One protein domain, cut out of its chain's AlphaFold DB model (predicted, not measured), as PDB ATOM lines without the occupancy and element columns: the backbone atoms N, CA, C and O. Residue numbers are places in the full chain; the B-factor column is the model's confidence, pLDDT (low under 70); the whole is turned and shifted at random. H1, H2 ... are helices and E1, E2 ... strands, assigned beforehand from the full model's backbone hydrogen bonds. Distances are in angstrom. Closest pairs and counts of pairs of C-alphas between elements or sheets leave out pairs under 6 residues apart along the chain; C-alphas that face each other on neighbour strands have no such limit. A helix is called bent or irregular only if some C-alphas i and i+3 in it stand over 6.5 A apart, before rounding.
ATOM      1  N   ILE A 214     131.165 110.802 106.158       96.31
ATOM      2  CA  ILE A 214     131.931 111.306 107.290       96.31
ATOM      3  C   ILE A 214     130.992 112.043 108.239       96.31
ATOM      4  O   ILE A 214     130.133 112.819 107.818       96.31
ATOM      5  N   THR A 215     131.146 111.762 109.527       95.44
ATOM      6  CA  THR A 215     130.329 112.342 110.590       95.44
ATOM      7  C   THR A 215     131.209 113.164 111.519       95.44
ATOM      8  O   THR A 215     132.244 112.672 111.970       95.44
ATOM      9  N   PHE A 216     130.781 114.377 111.841       91.88
ATOM     10  CA  PHE A 216     131.452 115.255 112.793       91.88
ATOM     11  C   PHE A 216     130.613 115.372 114.063       91.88
ATOM     12  O   PHE A 216     129.436 115.707 113.986       91.88
ATOM     13  N   ASP A 217     131.218 115.120 115.222       89.50
ATOM     14  CA  ASP A 217     130.616 115.455 116.516       89.50
ATOM     15  C   ASP A 217     130.764 116.961 116.749       89.50
ATOM     16  O   ASP A 217     131.868 117.467 116.962       89.50
ATOM     17  N   ALA A 218     129.665 117.699 116.664       83.62
ATOM     18  CA  ALA A 218     129.688 119.151 116.695       83.62
ATOM     19  C   ALA A 218     130.196 119.696 118.035       83.62
ATOM     20  O   ALA A 218     131.010 120.622 118.055       83.62
ATOM     21  N   ASP A 219     129.758 119.082 119.136       77.62
ATOM     22  CA  ASP A 219     129.978 119.565 120.499       77.62
ATOM     23  C   ASP A 219     131.415 119.305 120.983       77.62
ATOM     24  O   ASP A 219     131.904 119.989 121.882       77.62
ATOM     25  N   GLY A 220     132.112 118.344 120.363       65.31
ATOM     26  CA  GLY A 220     133.515 118.024 120.643       65.31
ATOM     27  C   GLY A 220     134.524 118.444 119.567       65.31
ATOM     28  O   GLY A 220     135.724 118.448 119.850       65.31
ATOM     29  N   THR A 221     134.088 118.758 118.337       66.38
ATOM     30  CA  THR A 221     135.012 118.977 117.201       66.38
ATOM     31  C   THR A 221     134.777 120.244 116.384       66.38
ATOM     32  O   THR A 221     135.740 120.748 115.806       66.38
ATOM     33  N   LEU A 222     133.550 120.773 116.322       68.06
ATOM     34  CA  LEU A 222     133.231 121.906 115.441       68.06
ATOM     35  C   LEU A 222     133.077 123.230 116.186       68.06
ATOM     36  O   LEU A 222     133.431 124.270 115.633       68.06
ATOM     37  N   TYR A 223     132.586 123.203 117.425       66.19
ATOM     38  CA  TYR A 223     132.429 124.402 118.242       66.19
ATOM     39  C   TYR A 223     133.561 124.482 119.267       66.19
ATOM     40  O   TYR A 223     133.667 123.633 120.150       66.19
ATOM     41  N   ALA A 224     134.398 125.518 119.192       57.50
ATOM     42  CA  ALA A 224     135.202 125.891 120.351       57.50
ATOM     43  C   ALA A 224     134.251 126.492 121.398       57.50
ATOM     44  O   ALA A 224     133.511 127.423 121.090       57.50
ATOM     45  N   ASP A 225     134.216 125.928 122.606       55.94
ATOM     46  CA  ASP A 225     133.518 126.498 123.769       55.94
ATOM     47  C   ASP A 225     132.015 126.814 123.561       55.94
ATOM     48  O   ASP A 225     131.473 127.757 124.135       55.94
ATOM     49  N   GLY A 226     131.313 126.020 122.739       56.66
ATOM     50  CA  GLY A 226     129.874 126.194 122.469       56.66
ATOM     51  C   GLY A 226     129.524 127.345 121.513       56.66
ATOM     52  O   GLY A 226     128.340 127.684 121.377       56.66
ATOM     53  N   ALA A 227     130.537 127.926 120.858       60.62
ATOM     54  CA  ALA A 227     130.406 128.977 119.854       60.62
ATOM     55  C   ALA A 227     129.794 128.476 118.529       60.62
ATOM     56  O   ALA A 227     129.450 127.306 118.367       60.62
ATOM     57  N   HIS A 228     129.621 129.385 117.572       65.50
ATOM     58  CA  HIS A 228     129.076 129.099 116.244       65.50
ATOM     59  C   HIS A 228     130.198 128.874 115.223       65.50
ATOM     60  O   HIS A 228     131.310 129.370 115.394       65.50
ATOM     61  N   MET A 229     129.919 128.136 114.146       67.62
ATOM     62  CA  MET A 229     130.856 128.028 113.030       67.62
ATOM     63  C   MET A 229     130.773 129.292 112.162       67.62
ATOM     64  O   MET A 229     129.835 129.457 111.374       67.62
ATOM     65  N   GLU A 230     131.753 130.176 112.334       67.31
ATOM     66  CA  GLU A 230     131.887 131.431 111.589       67.31
ATOM     67  C   GLU A 230     132.586 131.242 110.227       67.31
ATOM     68  O   GLU A 230     133.076 130.159 109.894       67.31
ATOM     69  N   GLN A 231     132.560 132.293 109.398       58.19
ATOM     70  CA  GLN A 231     132.965 132.273 107.983       58.19
ATOM     71  C   GLN A 231     134.458 131.983 107.741       58.19
ATOM     72  O   GLN A 231     134.825 131.640 106.621       58.19
ATOM     73  N   ASP A 232     135.321 132.113 108.746       56.94
ATOM     74  CA  ASP A 232     136.780 131.961 108.646       56.94
ATOM     75  C   ASP A 232     137.278 130.544 108.985       56.94
ATOM     76  O   ASP A 232     138.483 130.275 109.040       56.94
ATOM     77  N   ASN A 233     136.362 129.592 109.169       66.00
ATOM     78  CA  ASN A 233     136.727 128.239 109.546       66.00
ATOM     79  C   ASN A 233     137.270 127.439 108.344       66.00
ATOM     80  O   ASN A 233     136.550 127.159 107.380       66.00
ATOM     81  N   GLN A 234     138.528 126.990 108.421       75.94
ATOM     82  CA  GLN A 234     139.151 126.096 107.426       75.94
ATOM     83  C   GLN A 234     138.345 124.799 107.209       75.94
ATOM     84  O   GLN A 234     138.355 124.229 106.118       75.94
ATOM     85  N   MET A 235     137.579 124.360 108.215       80.62
ATOM     86  CA  MET A 235     136.686 123.203 108.115       80.62
ATOM     87  C   MET A 235     135.602 123.368 107.052       80.62
ATOM     88  O   MET A 235     135.206 122.371 106.455       80.62
ATOM     89  N   ILE A 236     135.151 124.595 106.768       87.38
ATOM     90  CA  ILE A 236     134.154 124.854 105.718       87.38
ATOM     91  C   ILE A 236     134.687 124.374 104.363       87.38
ATOM     92  O   ILE A 236     133.985 123.662 103.641       87.38
ATOM     93  N   ALA A 237     135.951 124.677 104.054       86.62
ATOM     94  CA  ALA A 237     136.599 124.231 102.824       86.62
ATOM     95  C   ALA A 237     136.679 122.706 102.738       86.62
ATOM     96  O   ALA A 237     136.322 122.117 101.716       86.62
ATOM     97  N   HIS A 238     137.091 122.052 103.826       89.19
ATOM     98  CA  HIS A 238     137.170 120.596 103.874       89.19
ATOM     99  C   HIS A 238     135.799 119.937 103.702       89.19
ATOM    100  O   HIS A 238     135.675 119.012 102.900       89.19
ATOM    101  N   ILE A 239     134.760 120.437 104.379       92.75
ATOM    102  CA  ILE A 239     133.383 119.939 104.249       92.75
ATOM    103  C   ILE A 239     132.907 120.057 102.797       92.75
ATOM    104  O   ILE A 239     132.416 119.082 102.228       92.75
ATOM    105  N   ILE A 240     133.098 121.217 102.164       93.88
ATOM    106  CA  ILE A 240     132.697 121.431 100.768       93.88
ATOM    107  C   ILE A 240     133.448 120.486  99.824       93.88
ATOM    108  O   ILE A 240     132.829 119.880  98.947       93.88
ATOM    109  N   ASN A 241     134.755 120.310 100.018       92.94
ATOM    110  CA  ASN A 241     135.565 119.423  99.183       92.94
ATOM    111  C   ASN A 241     135.181 117.947  99.347       92.94
ATOM    112  O   ASN A 241     135.127 117.222  98.353       92.94
ATOM    113  N   LEU A 242     134.827 117.511 100.557       94.88
ATOM    114  CA  LEU A 242     134.280 116.175 100.802       94.88
ATOM    115  C   LEU A 242     132.963 115.975 100.037       94.88
ATOM    116  O   LEU A 242     132.817 115.002  99.295       94.88
ATOM    117  N   MET A 243     132.037 116.933 100.125       97.00
ATOM    118  CA  MET A 243     130.767 116.858  99.393       97.00
ATOM    119  C   MET A 243     130.947 116.872  97.871       97.00
ATOM    120  O   MET A 243     130.241 116.151  97.160       97.00
ATOM    121  N   ARG A 244     131.884 117.672  97.348       95.69
ATOM    122  CA  ARG A 244     132.244 117.669  95.919       95.69
ATOM    123  C   ARG A 244     132.862 116.338  95.493       95.69
ATOM    124  O   ARG A 244     132.567 115.858  94.406       95.69
ATOM    125  N   SER A 245     133.604 115.690  96.387       95.25
ATOM    126  CA  SER A 245     134.182 114.351  96.194       95.25
ATOM    127  C   SER A 245     133.168 113.214  96.384       95.25
ATOM    128  O   SER A 245     133.543 112.064  96.596       95.25
ATOM    129  N   ASN A 246     131.869 113.520  96.307       96.12
ATOM    130  CA  ASN A 246     130.771 112.567  96.446       96.12
ATOM    131  C   ASN A 246     130.722 111.845  97.811       96.12
ATOM    132  O   ASN A 246     130.239 110.715  97.903       96.12
ATOM    133  N   VAL A 247     131.194 112.504  98.874       97.62
ATOM    134  CA  VAL A 247     131.099 112.024 100.259       97.62
ATOM    135  C   VAL A 247     129.912 112.693 100.951       97.62
ATOM    136  O   VAL A 247     129.740 113.909 100.878       97.62
ATOM    137  N   GLN A 248     129.079 111.901 101.624       98.31
ATOM    138  CA  GLN A 248     128.040 112.399 102.526       98.31
ATOM    139  C   GLN A 248     128.702 113.006 103.764       98.31
ATOM    140  O   GLN A 248     129.582 112.388 104.362       98.31
ATOM    141  N   VAL A 249     128.286 114.199 104.168       97.62
ATOM    142  CA  VAL A 249     128.787 114.872 105.365       97.62
ATOM    143  C   VAL A 249     127.633 115.057 106.336       97.62
ATOM    144  O   VAL A 249     126.639 115.699 106.002       97.62
ATOM    145  N   ALA A 250     127.770 114.520 107.544       97.38
ATOM    146  CA  ALA A 250     126.801 114.725 108.609       97.38
ATOM    147  C   ALA A 250     127.447 115.393 109.824       97.38
ATOM    148  O   ALA A 250     128.564 115.055 110.210       97.38
ATOM    149  N   ILE A 251     126.728 116.316 110.451       95.12
ATOM    150  CA  ILE A 251     127.075 116.861 111.764       95.12
ATOM    151  C   ILE A 251     126.119 116.263 112.788       95.12
ATOM    152  O   ILE A 251     124.912 116.320 112.593       95.12
ATOM    153  N   VAL A 252     126.636 115.710 113.877       95.56
ATOM    154  CA  VAL A 252     125.845 115.157 114.982       95.56
ATOM    155  C   VAL A 252     126.036 116.050 116.201       95.56
ATOM    156  O   VAL A 252     127.163 116.421 116.507       95.56
ATOM    157  N   THR A 253     124.956 116.425 116.882       93.44
ATOM    158  CA  THR A 253     125.010 117.275 118.079       93.44
ATOM    159  C   THR A 253     123.979 116.845 119.110       93.44
ATOM    160  O   THR A 253     122.867 116.451 118.760       93.44
ATOM    161  N   ALA A 254     124.326 116.968 120.389       92.50
ATOM    162  CA  ALA A 254     123.410 116.776 121.505       92.50
ATOM    163  C   ALA A 254     122.344 117.882 121.591       92.50
ATOM    164  O   ALA A 254     121.292 117.688 122.198       92.50
ATOM    165  N   ALA A 255     122.569 119.041 120.962       91.81
ATOM    166  CA  ALA A 255     121.593 120.123 120.941       91.81
ATOM    167  C   ALA A 255     120.321 119.721 120.171       91.81
ATOM    168  O   ALA A 255     120.386 119.340 119.001       91.81
ATOM    169  N   GLY A 256     119.160 119.835 120.819       93.75
ATOM    170  CA  GLY A 256     117.845 119.568 120.233       93.75
ATOM    171  C   GLY A 256     116.957 120.811 120.244       93.75
ATOM    172  O   GLY A 256     116.805 121.452 121.282       93.75
ATOM    173  N   TYR A 257     116.361 121.141 119.096       94.94
ATOM    174  CA  TYR A 257     115.467 122.293 118.927       94.94
ATOM    175  C   TYR A 257     114.198 121.863 118.169       94.94
ATOM    176  O   TYR A 257     114.114 122.066 116.956       94.94
ATOM    177  N   PRO A 258     113.243 121.189 118.836       93.00
ATOM    178  CA  PRO A 258     112.052 120.660 118.176       93.00
ATOM    179  C   PRO A 258     111.269 121.778 117.481       93.00
ATOM    180  O   PRO A 258     110.956 122.795 118.089       93.00
ATOM    181  N   GLY A 259     110.973 121.596 116.192       93.75
ATOM    182  CA  GLY A 259     110.204 122.564 115.403       93.75
ATOM    183  C   GLY A 259     110.947 123.850 115.015       93.75
ATOM    184  O   GLY A 259     110.362 124.687 114.339       93.75
ATOM    185  N   GLU A 260     112.229 123.999 115.367       96.56
ATOM    186  CA  GLU A 260     112.994 125.237 115.156       96.56
ATOM    187  C   GLU A 260     114.285 125.003 114.339       96.56
ATOM    188  O   GLU A 260     115.393 125.029 114.896       96.56
ATOM    189  N   PRO A 261     114.200 124.789 113.009       95.88
ATOM    190  CA  PRO A 261     115.384 124.574 112.172       95.88
ATOM    191  C   PRO A 261     116.344 125.777 112.185       95.88
ATOM    192  O   PRO A 261     117.559 125.601 112.096       95.88
ATOM    193  N   GLU A 262     115.837 126.998 112.384       95.88
ATOM    194  CA  GLU A 262     116.615 128.239 112.491       95.88
ATOM    195  C   GLU A 262     117.678 128.181 113.597       95.88
ATOM    196  O   GLU A 262     118.754 128.771 113.466       95.88
ATOM    197  N   LYS A 263     117.401 127.485 114.708       94.50
ATOM    198  CA  LYS A 263     118.368 127.355 115.808       94.50
ATOM    199  C   LYS A 263     119.559 126.488 115.406       94.50
ATOM    200  O   LYS A 263     120.685 126.804 115.788       94.50
ATOM    201  N   PHE A 264     119.337 125.465 114.580       94.31
ATOM    202  CA  PHE A 264     120.419 124.701 113.960       94.31
ATOM    203  C   PHE A 264     121.174 125.542 112.927       94.31
ATOM    204  O   PHE A 264     122.404 125.532 112.927       94.31
ATOM    205  N   GLU A 265     120.473 126.330 112.102       94.06
ATOM    206  CA  GLU A 265     121.108 127.200 111.095       94.06
ATOM    207  C   GLU A 265     122.121 128.153 111.724       94.06
ATOM    208  O   GLU A 265     123.236 128.278 111.223       94.06
ATOM    209  N   LYS A 266     121.770 128.772 112.858       91.44
ATOM    210  CA  LYS A 266     122.668 129.674 113.593       91.44
ATOM    211  C   LYS A 266     123.992 129.011 113.973       91.44
ATOM    212  O   LYS A 266     125.019 129.678 114.005       91.44
ATOM    213  N   ARG A 267     124.001 127.704 114.255       88.38
ATOM    214  CA  ARG A 267     125.225 126.964 114.610       88.38
ATOM    215  C   ARG A 267     126.169 126.761 113.426       88.38
ATOM    216  O   ARG A 267     127.379 126.735 113.630       88.38
ATOM    217  N   VAL A 268     125.634 126.655 112.212       91.00
ATOM    218  CA  VAL A 268     126.390 126.354 110.982       91.00
ATOM    219  C   VAL A 268     126.312 127.479 109.946       91.00
ATOM    220  O   VAL A 268     126.494 127.249 108.750       91.00
ATOM    221  N   MET A 269     126.024 128.702 110.394       90.00
ATOM    222  CA  MET A 269     125.693 129.830 109.525       90.00
ATOM    223  C   MET A 269     126.790 130.122 108.499       90.00
ATOM    224  O   MET A 269     126.470 130.232 107.316       90.00
ATOM    225  N   GLY A 270     128.067 130.130 108.907       89.38
ATOM    226  CA  GLY A 270     129.185 130.370 107.990       89.38
ATOM    227  C   GLY A 270     129.256 129.355 106.842       89.38
ATOM    228  O   GLY A 270     129.539 129.718 105.701       89.38
ATOM    229  N   LEU A 271     128.905 128.089 107.097       91.75
ATOM    230  CA  LEU A 271     128.857 127.048 106.065       91.75
ATOM    231  C   LEU A 271     127.665 127.225 105.118       91.75
ATOM    232  O   LEU A 271     127.823 127.092 103.906       91.75
ATOM    233  N   LEU A 272     126.479 127.554 105.637       94.44
ATOM    234  CA  LEU A 272     125.305 127.792 104.788       94.44
ATOM    235  C   LEU A 272     125.472 129.053 103.930       94.44
ATOM    236  O   LEU A 272     125.069 129.074 102.766       94.44
ATOM    237  N   GLU A 273     126.103 130.096 104.463       92.94
ATOM    238  CA  GLU A 273     126.483 131.280 103.692       92.94
ATOM    239  C   GLU A 273     127.493 130.938 102.599       92.94
ATOM    240  O   GLU A 273     127.321 131.379 101.460       92.94
ATOM    241  N   ALA A 274     128.475 130.079 102.893       92.56
ATOM    242  CA  ALA A 274     129.388 129.564 101.881       92.56
ATOM    243  C   ALA A 274     128.645 128.814 100.765       92.56
ATOM    244  O   ALA A 274     128.923 129.040  99.586       92.56
ATOM    245  N   PHE A 275     127.645 127.992 101.100       95.06
ATOM    246  CA  PHE A 275     126.829 127.293 100.097       95.06
ATOM    247  C   PHE A 275     126.103 128.265  99.165       95.06
ATOM    248  O   PHE A 275     126.074 128.043  97.952       95.06
ATOM    249  N   ARG A 276     125.539 129.348  99.718       94.75
ATOM    250  CA  ARG A 276     124.841 130.388  98.946       94.75
ATOM    251  C   ARG A 276     125.808 131.188  98.081       94.75
ATOM    252  O   ARG A 276     125.552 131.369  96.893       94.75
ATOM    253  N   LYS A 277     126.930 131.629  98.651       92.00
ATOM    254  CA  LYS A 277     127.922 132.467  97.967       92.00
ATOM    255  C   LYS A 277     128.596 131.740  96.807       92.00
ATOM    256  O   LYS A 277     128.716 132.306  95.725       92.00
ATOM    257  N   LEU A 278     128.971 130.479  97.014       91.38
ATOM    258  CA  LEU A 278     129.552 129.621  95.978       91.38
ATOM    259  C   LEU A 278     128.503 129.066  95.006       91.38
ATOM    260  O   LEU A 278     128.863 128.357  94.071       91.38
ATOM    261  N   LYS A 279     127.212 129.346  95.240       94.38
ATOM    262  CA  LYS A 279     126.083 128.830  94.455       94.38
ATOM    263  C   LYS A 279     126.172 127.312  94.268       94.38
ATOM    264  O   LYS A 279     125.986 126.807  93.162       94.38
ATOM    265  N   LEU A 280     126.485 126.588  95.351       94.81
ATOM    266  CA  LEU A 280     126.683 125.143  95.273       94.81
ATOM    267  C   LEU A 280     125.410 124.462  94.754       94.81
ATOM    268  O   LEU A 280     124.307 124.739  95.250       94.81
ATOM    269  N   PRO A 281     125.542 123.562  93.773       95.94
ATOM    270  CA  PRO A 281     124.380 122.993  93.126       95.94
ATOM    271  C   PRO A 281     123.717 121.940  94.042       95.94
ATOM    272  O   PRO A 281     124.368 121.419  94.960       95.94
ATOM    273  N   PRO A 282     122.404 121.673  93.886       96.19
ATOM    274  CA  PRO A 282     121.649 120.804  94.791       96.19
ATOM    275  C   PRO A 282     122.274 119.424  95.002       96.19
ATOM    276  O   PRO A 282     122.312 118.943  96.126       96.19
ATOM    277  N   GLU A 283     122.843 118.813  93.968       96.12
ATOM    278  CA  GLU A 283     123.516 117.518  94.047       96.12
ATOM    279  C   GLU A 283     124.701 117.506  95.019       96.12
ATOM    280  O   GLU A 283     125.013 116.453  95.570       96.12
ATOM    281  N   VAL A 284     125.343 118.655  95.263       97.19
ATOM    282  CA  VAL A 284     126.392 118.810  96.279       97.19
ATOM    283  C   VAL A 284     125.775 119.076  97.645       97.19
ATOM    284  O   VAL A 284     126.110 118.385  98.603       97.19
ATOM    285  N   THR A 285     124.848 120.032  97.750       97.56
ATOM    286  CA  THR A 285     124.269 120.415  99.049       97.56
ATOM    287  C   THR A 285     123.382 119.331  99.660       97.56
ATOM    288  O   THR A 285     123.289 119.247 100.879       97.56
ATOM    289  N   ASN A 286     122.801 118.450  98.840       97.12
ATOM    290  CA  ASN A 286     122.034 117.283  99.286       97.12
ATOM    291  C   ASN A 286     122.902 116.230  99.992       97.12
ATOM    292  O   ASN A 286     122.369 115.262 100.522       97.12
ATOM    293  N   ARG A 287     124.233 116.388  99.987       98.12
ATOM    294  CA  ARG A 287     125.145 115.526 100.744       98.12
ATOM    295  C   ARG A 287     125.364 115.990 102.181       98.12
ATOM    296  O   ARG A 287     126.008 115.275 102.941       98.12
ATOM    297  N   PHE A 288     124.853 117.163 102.555       98.06
ATOM    298  CA  PHE A 288     125.000 117.713 103.897       98.06
ATOM    299  C   PHE A 288     123.772 117.444 104.764       98.06
ATOM    300  O   PHE A 288     122.649 117.776 104.379       98.06
ATOM    301  N   HIS A 289     124.006 116.909 105.960       98.12
ATOM    302  CA  HIS A 289     122.964 116.586 106.929       98.12
ATOM    303  C   HIS A 289     123.354 117.026 108.342       98.12
ATOM    304  O   HIS A 289     124.536 117.102 108.684       98.12
ATOM    305  N   ILE A 290     122.353 117.271 109.190       97.62
ATOM    306  CA  ILE A 290     122.550 117.473 110.631       97.62
ATOM    307  C   ILE A 290     121.651 116.503 111.393       97.62
ATOM    308  O   ILE A 290     120.467 116.408 111.095       97.62
ATOM    309  N   MET A 291     122.210 115.806 112.379       97.81
ATOM    310  CA  MET A 291     121.485 115.019 113.367       97.81
ATOM    311  C   MET A 291     121.509 115.764 114.705       97.81
ATOM    312  O   MET A 291     122.541 115.832 115.374       97.81
ATOM    313  N   GLY A 292     120.379 116.365 115.061       96.38
ATOM    314  CA  GLY A 292     120.163 117.078 116.313       96.38
ATOM    315  C   GLY A 292     119.577 116.195 117.410       96.38
ATOM    316  O   GLY A 292     118.911 115.190 117.145       96.38
ATOM    317  N   GLY A 293     119.781 116.614 118.658       94.88
ATOM    318  CA  GLY A 293     119.326 115.891 119.844       94.88
ATOM    319  C   GLY A 293     119.912 114.484 119.913       94.88
ATOM    320  O   GLY A 293     119.184 113.554 120.232       94.88
ATOM    321  N   GLU A 294     121.179 114.330 119.528       93.12
ATOM    322  CA  GLU A 294     121.918 113.074 119.330       93.12
ATOM    323  C   GLU A 294     121.375 112.197 118.192       93.12
ATOM    324  O   GLU A 294     122.114 111.844 117.273       93.12
ATOM    325  N   CYS A 295     120.090 111.853 118.230       95.00
ATOM    326  CA  CYS A 295     119.434 110.954 117.282       95.00
ATOM    327  C   CYS A 295     117.941 111.263 117.071       95.00
ATOM    328  O   CYS A 295     117.191 110.385 116.648       95.00
ATOM    329  N   ASN A 296     117.496 112.486 117.375       95.69
ATOM    330  CA  ASN A 296     116.072 112.829 117.417       95.69
ATOM    331  C   ASN A 296     115.585 113.623 116.202       95.69
ATOM    332  O   ASN A 296     114.437 113.459 115.793       95.69
ATOM    333  N   TYR A 297     116.445 114.458 115.615       97.19
ATOM    334  CA  TYR A 297     116.050 115.387 114.559       97.19
ATOM    335  C   TYR A 297     117.023 115.324 113.386       97.19
ATOM    336  O   TYR A 297     118.160 115.771 113.507       97.19
ATOM    337  N   LEU A 298     116.581 114.817 112.237       98.31
ATOM    338  CA  LEU A 298     117.372 114.867 111.009       98.31
ATOM    339  C   LEU A 298     117.023 116.129 110.216       98.31
ATOM    340  O   LEU A 298     115.852 116.406 109.967       98.31
ATOM    341  N   LEU A 299     118.036 116.884 109.797       98.44
ATOM    342  CA  LEU A 299     117.890 118.063 108.950       98.44
ATOM    343  C   LEU A 299     118.650 117.895 107.637       98.44
ATOM    344  O   LEU A 299     119.732 117.299 107.602       98.44
ATOM    345  N   ARG A 300     118.102 118.491 106.576       97.94
ATOM    346  CA  ARG A 300     118.720 118.587 105.247       97.94
ATOM    347  C   ARG A 300     118.729 120.028 104.744       97.94
ATOM    348  O   ARG A 300     118.000 120.882 105.247       97.94
ATOM    349  N   VAL A 301     119.549 120.286 103.728       98.12
ATOM    350  CA  VAL A 301     119.598 121.585 103.044       98.12
ATOM    351  C   VAL A 301     118.509 121.659 101.980       98.12
ATOM    352  O   VAL A 301     118.437 120.813 101.090       98.12
ATOM    353  N   ARG A 302     117.704 122.718 102.016       96.25
ATOM    354  CA  ARG A 302     116.715 123.019 100.986       96.25
ATOM    355  C   ARG A 302     117.384 123.440  99.675       96.25
ATOM    356  O   ARG A 302     118.269 124.303  99.689       96.25
ATOM    357  N   PRO A 303     116.956 122.901  98.517       93.31
ATOM    358  CA  PRO A 303     117.616 123.168  97.241       93.31
ATOM    359  C   PRO A 303     117.658 124.644  96.823       93.31
ATOM    360  O   PRO A 303     118.662 125.066  96.244       93.31
ATOM    361  N   TYR A 304     116.593 125.402  97.111       91.12
ATOM    362  CA  TYR A 304     116.328 126.727  96.536       91.12
ATOM    363  C   TYR A 304     116.947 127.896  97.316       91.12
ATOM    364  O   TYR A 304     117.489 128.810  96.705       91.12
ATOM    365  N   ASP A 305     116.911 127.871  98.650       94.12
ATOM    366  CA  ASP A 305     117.401 128.955  99.522       94.12
ATOM    367  C   ASP A 305     118.617 128.547 100.379       94.12
ATOM    368  O   ASP A 305     119.175 129.364 101.123       94.12
ATOM    369  N   LYS A 306     119.049 127.282 100.275       96.19
ATOM    370  CA  LYS A 306     120.123 126.680 101.081       96.19
ATOM    371  C   LYS A 306     119.906 126.861 102.584       96.19
ATOM    372  O   LYS A 306     120.851 127.073 103.343       96.19
ATOM    373  N   ARG A 307     118.648 126.865 103.013       96.69
ATOM    374  CA  ARG A 307     118.254 126.855 104.422       96.69
ATOM    375  C   ARG A 307     118.069 125.424 104.914       96.69
ATOM    376  O   ARG A 307     118.003 124.503 104.105       96.69
ATOM    377  N   LEU A 308     118.018 125.227 106.223       97.88
ATOM    378  CA  LEU A 308     117.754 123.922 106.818       97.88
ATOM    379  C   LEU A 308     116.253 123.681 106.952       97.88
ATOM    380  O   LEU A 308     115.474 124.584 107.258       97.88
ATOM    381  N   GLU A 309     115.858 122.433 106.751       97.56
ATOM    382  CA  GLU A 309     114.531 121.924 107.086       97.56
ATOM    383  C   GLU A 309     114.648 120.567 107.772       97.56
ATOM    384  O   GLU A 309     115.618 119.836 107.545       97.56
ATOM    385  N   PHE A 310     113.654 120.225 108.593       98.31
ATOM    386  CA  PHE A 310     113.542 118.875 109.130       98.31
ATOM    387  C   PHE A 310     113.162 117.891 108.028       98.31
ATOM    388  O   PHE A 310     112.298 118.166 107.195       98.31
ATOM    389  N   VAL A 311     113.796 116.726 108.064       98.00
ATOM    390  CA  VAL A 311     113.385 115.567 107.281       98.00
ATOM    391  C   VAL A 311     112.211 114.903 108.009       98.00
ATOM    392  O   VAL A 311     112.348 114.605 109.199       98.00
ATOM    393  N   PRO A 312     111.075 114.654 107.331       97.06
ATOM    394  CA  PRO A 312     109.942 113.947 107.917       97.06
ATOM    395  C   PRO A 312     110.346 112.615 108.558       97.06
ATOM    396  O   PRO A 312     111.073 111.818 107.966       97.06
ATOM    397  N   ASP A 313     109.856 112.357 109.769       95.31
ATOM    398  CA  ASP A 313     110.242 111.197 110.584       95.31
ATOM    399  C   ASP A 313     110.056 109.846 109.884       95.31
ATOM    400  O   ASP A 313     110.843 108.920 110.081       95.31
ATOM    401  N   ASN A 314     109.042 109.729 109.031       96.06
ATOM    402  CA  ASN A 314     108.762 108.523 108.258       96.06
ATOM    403  C   ASN A 314     109.799 108.232 107.156       96.06
ATOM    404  O   ASN A 314     109.853 107.100 106.682       96.06
ATOM    405  N   GLU A 315     110.619 109.208 106.752       96.88
ATOM    406  CA  GLU A 315     111.667 109.018 105.739       96.88
ATOM    407  C   GLU A 315     112.941 108.379 106.316       96.88
ATOM    408  O   GLU A 315     113.706 107.764 105.571       96.88
ATOM    409  N   TRP A 316     113.193 108.515 107.625       96.00
ATOM    410  CA  TRP A 316     114.493 108.155 108.207       96.00
ATOM    411  C   TRP A 316     114.431 107.390 109.532       96.00
ATOM    412  O   TRP A 316     115.336 106.592 109.797       96.00
ATOM    413  N   LYS A 317     113.403 107.593 110.370       96.56
ATOM    414  CA  LYS A 317     113.301 106.860 111.637       96.56
ATOM    415  C   LYS A 317     113.078 105.381 111.351       96.56
ATOM    416  O   LYS A 317     112.257 104.994 110.523       96.56
ATOM    417  N   THR A 318     113.806 104.538 112.075       95.62
ATOM    418  CA  THR A 318     113.601 103.087 112.006       95.62
ATOM    419  C   THR A 318     112.278 102.697 112.679       95.62
ATOM    420  O   THR A 318     111.807 103.433 113.548       95.62
ATOM    421  N   PRO A 319     111.708 101.512 112.380       95.62
ATOM    422  CA  PRO A 319     110.519 101.023 113.083       95.62
ATOM    423  C   PRO A 319     110.696 100.972 114.607       95.62
ATOM    424  O   PRO A 319     109.755 101.232 115.345       95.62
ATOM    425  N   ILE A 320     111.916 100.694 115.079       95.06
ATOM    426  CA  ILE A 320     112.239 100.690 116.512       95.06
ATOM    427  C   ILE A 320     112.119 102.103 117.089       95.06
ATOM    428  O   ILE A 320     111.473 102.283 118.114       95.06
ATOM    429  N   MET A 321     112.683 103.111 116.421       94.38
ATOM    430  CA  MET A 321     112.585 104.504 116.875       94.38
ATOM    431  C   MET A 321     111.142 105.011 116.861       94.38
ATOM    432  O   MET A 321     110.729 105.717 117.769       94.38
ATOM    433  N   GLN A 322     110.363 104.629 115.846       93.62
ATOM    434  CA  GLN A 322     108.940 104.975 115.758       93.62
ATOM    435  C   GLN A 322     108.089 104.257 116.814       93.62
ATOM    436  O   GLN A 322     106.997 104.716 117.125       93.62
ATOM    437  N   SER A 323     108.573 103.135 117.355       94.88
ATOM    438  CA  SER A 323     107.880 102.384 118.407       94.88
ATOM    439  C   SER A 323     108.114 102.928 119.818       94.88
ATOM    440  O   SER A 323     107.499 102.427 120.759       94.88
ATOM    441  N   TRP A 324     109.000 103.918 119.992       94.81
ATOM    442  CA  TRP A 324     109.208 104.557 121.288       94.81
ATOM    443  C   TRP A 324     107.943 105.288 121.722       94.81
ATOM    444  O   TRP A 324     107.400 106.106 120.985       94.81
ATOM    445  N   ARG A 325     107.468 104.952 122.919       95.62
ATOM    446  CA  ARG A 325     106.232 105.491 123.470       95.62
ATOM    447  C   ARG A 325     106.522 106.768 124.246       95.62
ATOM    448  O   ARG A 325     107.487 106.814 125.008       95.62
ATOM    449  N   GLU A 326     105.663 107.767 124.094       94.88
ATOM    450  CA  GLU A 326     105.800 109.044 124.804       94.88
ATOM    451  C   GLU A 326     105.770 108.859 126.326       94.88
ATOM    452  O   GLU A 326     106.468 109.568 127.049       94.88
ATOM    453  N   GLU A 327     105.037 107.860 126.831       97.44
ATOM    454  CA  GLU A 327     104.992 107.567 128.264       97.44
ATOM    455  C   GLU A 327     106.344 107.065 128.793       97.44
ATOM    456  O   GLU A 327     106.753 107.452 129.886       97.44
ATOM    457  N   ASP A 328     107.063 106.248 128.014       96.69
ATOM    458  CA  ASP A 328     108.385 105.737 128.403       96.69
ATOM    459  C   ASP A 328     109.437 106.852 128.375       96.69
ATOM    460  O   ASP A 328     110.296 106.928 129.255       96.69
ATOM    461  N   ILE A 329     109.359 107.735 127.371       95.38
ATOM    462  CA  ILE A 329     110.238 108.904 127.251       95.38
ATOM    463  C   ILE A 329     109.998 109.851 128.431       95.38
ATOM    464  O   ILE A 329     110.952 110.265 129.086       95.38
ATOM    465  N   THR A 330     108.734 110.147 128.735       97.31
ATOM    466  CA  THR A 330     108.356 111.028 129.849       97.31
ATOM    467  C   THR A 330     108.813 110.450 131.184       97.31
ATOM    468  O   THR A 330     109.474 111.146 131.943       97.31
ATOM    469  N   ALA A 331     108.580 109.157 131.432       97.88
ATOM    470  CA  ALA A 331     109.014 108.505 132.665       97.88
ATOM    471  C   ALA A 331     110.539 108.580 132.872       97.88
ATOM    472  O   ALA A 331     111.000 108.826 133.986       97.88
ATOM    473  N   LEU A 332     111.327 108.413 131.802       97.06
ATOM    474  CA  LEU A 332     112.783 108.561 131.859       97.06
ATOM    475  C   LEU A 332     113.205 110.003 132.189       97.06
ATOM    476  O   LEU A 332     114.149 110.212 132.955       97.06
ATOM    477  N   LEU A 333     112.533 110.996 131.599       96.56
ATOM    478  CA  LEU A 333     112.804 112.410 131.864       96.56
ATOM    479  C   LEU A 333     112.420 112.795 133.297       96.56
ATOM    480  O   LEU A 333     113.213 113.462 133.960       96.56
ATOM    481  N   ASP A 334     111.277 112.317 133.788       97.69
ATOM    482  CA  ASP A 334     110.802 112.535 135.157       97.69
ATOM    483  C   ASP A 334     111.767 111.926 136.186       97.69
ATOM    484  O   ASP A 334     112.113 112.565 137.182       97.69
ATOM    485  N   GLU A 335     112.266 110.709 135.935       97.19
ATOM    486  CA  GLU A 335     113.291 110.084 136.778       97.19
ATOM    487  C   GLU A 335     114.586 110.913 136.776       97.19
ATOM    488  O   GLU A 335     115.158 111.196 137.835       97.19
ATOM    489  N   GLY A 336     115.028 111.358 135.596       95.69
ATOM    490  CA  GLY A 336     116.193 112.226 135.451       95.69
ATOM    491  C   GLY A 336     116.044 113.549 136.209       95.69
ATOM    492  O   GLY A 336     116.966 113.964 136.919       95.69
ATOM    493  N   GLU A 337     114.882 114.195 136.108       96.19
ATOM    494  CA  GLU A 337     114.558 115.414 136.846       96.19
ATOM    495  C   GLU A 337     114.583 115.166 138.358       96.19
ATOM    496  O   GLU A 337     115.278 115.886 139.083       96.19
ATOM    497  N   ALA A 338     113.903 114.121 138.834       95.56
ATOM    498  CA  ALA A 338     113.862 113.770 140.249       95.56
ATOM    499  C   ALA A 338     115.272 113.544 140.819       95.56
ATOM    500  O   ALA A 338     115.601 114.046 141.898       95.56
TER     501      ALA A 338
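What this domain is: This is residues 214 to 338 of the 353 residues of the protein "IMP-specific 5'-nucleotidase 1" of Volvox carteri f. nagariensis (UniProt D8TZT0). A strongly twisted sheet of five strands forms a wall, with H2 and H3 over one face and H1 beside the strands on that same face, while the last helix, H8, sticks out far from this body as a free arm at the end of a thin run through H6 and H7. H4 is off the sheet, and the short H5 and H6 only graze it. The printed part has 125 residues with eight named helices and five named strands, in the order E1 H1 H2 E2 H3 H4 H5 E3 E4 E5 H6 H7 H8; the sheet is mixed, ordered E1 E2 E3 E4 E5, and the class is mixed, helices and strands. The whole is compact, with a radius of gyration of the C-alphas of 15.7 A, and spans 47 by 33 by 23 A.

Where its parts are: The sheet holds E1, residues 214 to 217, which begins at C-alpha 214 at (131.931, 111.306, 107.290); E2, residues 248 to 252, 12.9 A long; E3, residues 288 to 292, 13.3 A; E4, residues 297 to 301, 13.5 A; and E5, residues 308 to 310, 7.0 A. The helices are H1, residues 218 to 222; H2, residues 234 to 244, 15.8 A long; H3, residues 261 to 267, 10.4 A; H4, residues 269 to 277, 12.1 A; H5, residues 282 to 285; H6, residues 313 to 316; H7, residues 319 to 322; and H8, residues 326 to 338, 18.1 A, which ends at C-alpha 338 at (113.862, 113.770, 140.249). H1 is neither bent nor irregular, but only just: C-alphas 219 and 222 are 6.5 A apart.

How they stand to each other: The sheet is only just strongly twisted, its C-alphas lying up to 4.2 A off their best plane, and E1 and E5 are its edge strands. E1 and E2 are parallel, with N 216 and O 250 at 2.8 A. E2 and E3 are parallel, with N 291 and O 251 at 2.8 A. E3, E4 and E5 form a meander, each strand the antiparallel neighbour of the one before; E3 and E4 are a hairpin, with N 292 and O 297 at 2.8 A, and E4 and E5 are another, with N 300 and O 309 at 3.0 A. E1, H1, H2 and E2 make a strand-helix-strand unit, two parallel neighbour strands with helices between, and its crossover is right-handed; E2, H3, H4, H5 and E3 make another such unit. H1, H2 and H3 are on the same face of the sheet. H1 has a height over the sheet of 4.6 A and lies over none of the strands. H2, at a height of 9.8 A, lies over E2 and runs along the strands, at 7 degrees to E2 on the local plane; its closest C-alphas to E2 are those of Met 243 and Val 249, 6.6 A apart. H3, at a height of 9.4 A, lies over E4 and runs across the strands, at 76 degrees to E4 on the local plane; its closest C-alphas to E5 are those of Pro 261 and Glu 309, 5.8 A apart. H4 is not on the sheet. H2 and H4 only just touch, with 3 pairs of C-alphas within 8 A, the closest being those of Ile 236 and Leu 271 at 5.7 A; they run the same way at a steep tilt of 51 degrees. H2 and H5 only just touch too, with 3 such pairs, the closest being those of Met 243 and Val 284 at 5.7 A. H5 and H6 only graze the sheet, while H7 and H8 are not on it. Every O i to N i+4 pair is within hydrogen-bond range in H1, H2, H4 and H8, and 2 of 3 are in H3; H5, H6 and H7 are too short for such a pair.

The domain as a whole: The two C-alphas farthest apart are those of Lys 279 and Ala 338, at 49.7 A. Residues 323 to 338, of which 326 to 338 belong to H8, stand free; the body without them has 109 residues and spans 38 by 33 by 23 A. The printed part has no cut. The link from H1 to H2, 11 residues, is long. Mean pLDDT of the printed part is 90.9, and residues 220 to 233 are under 70.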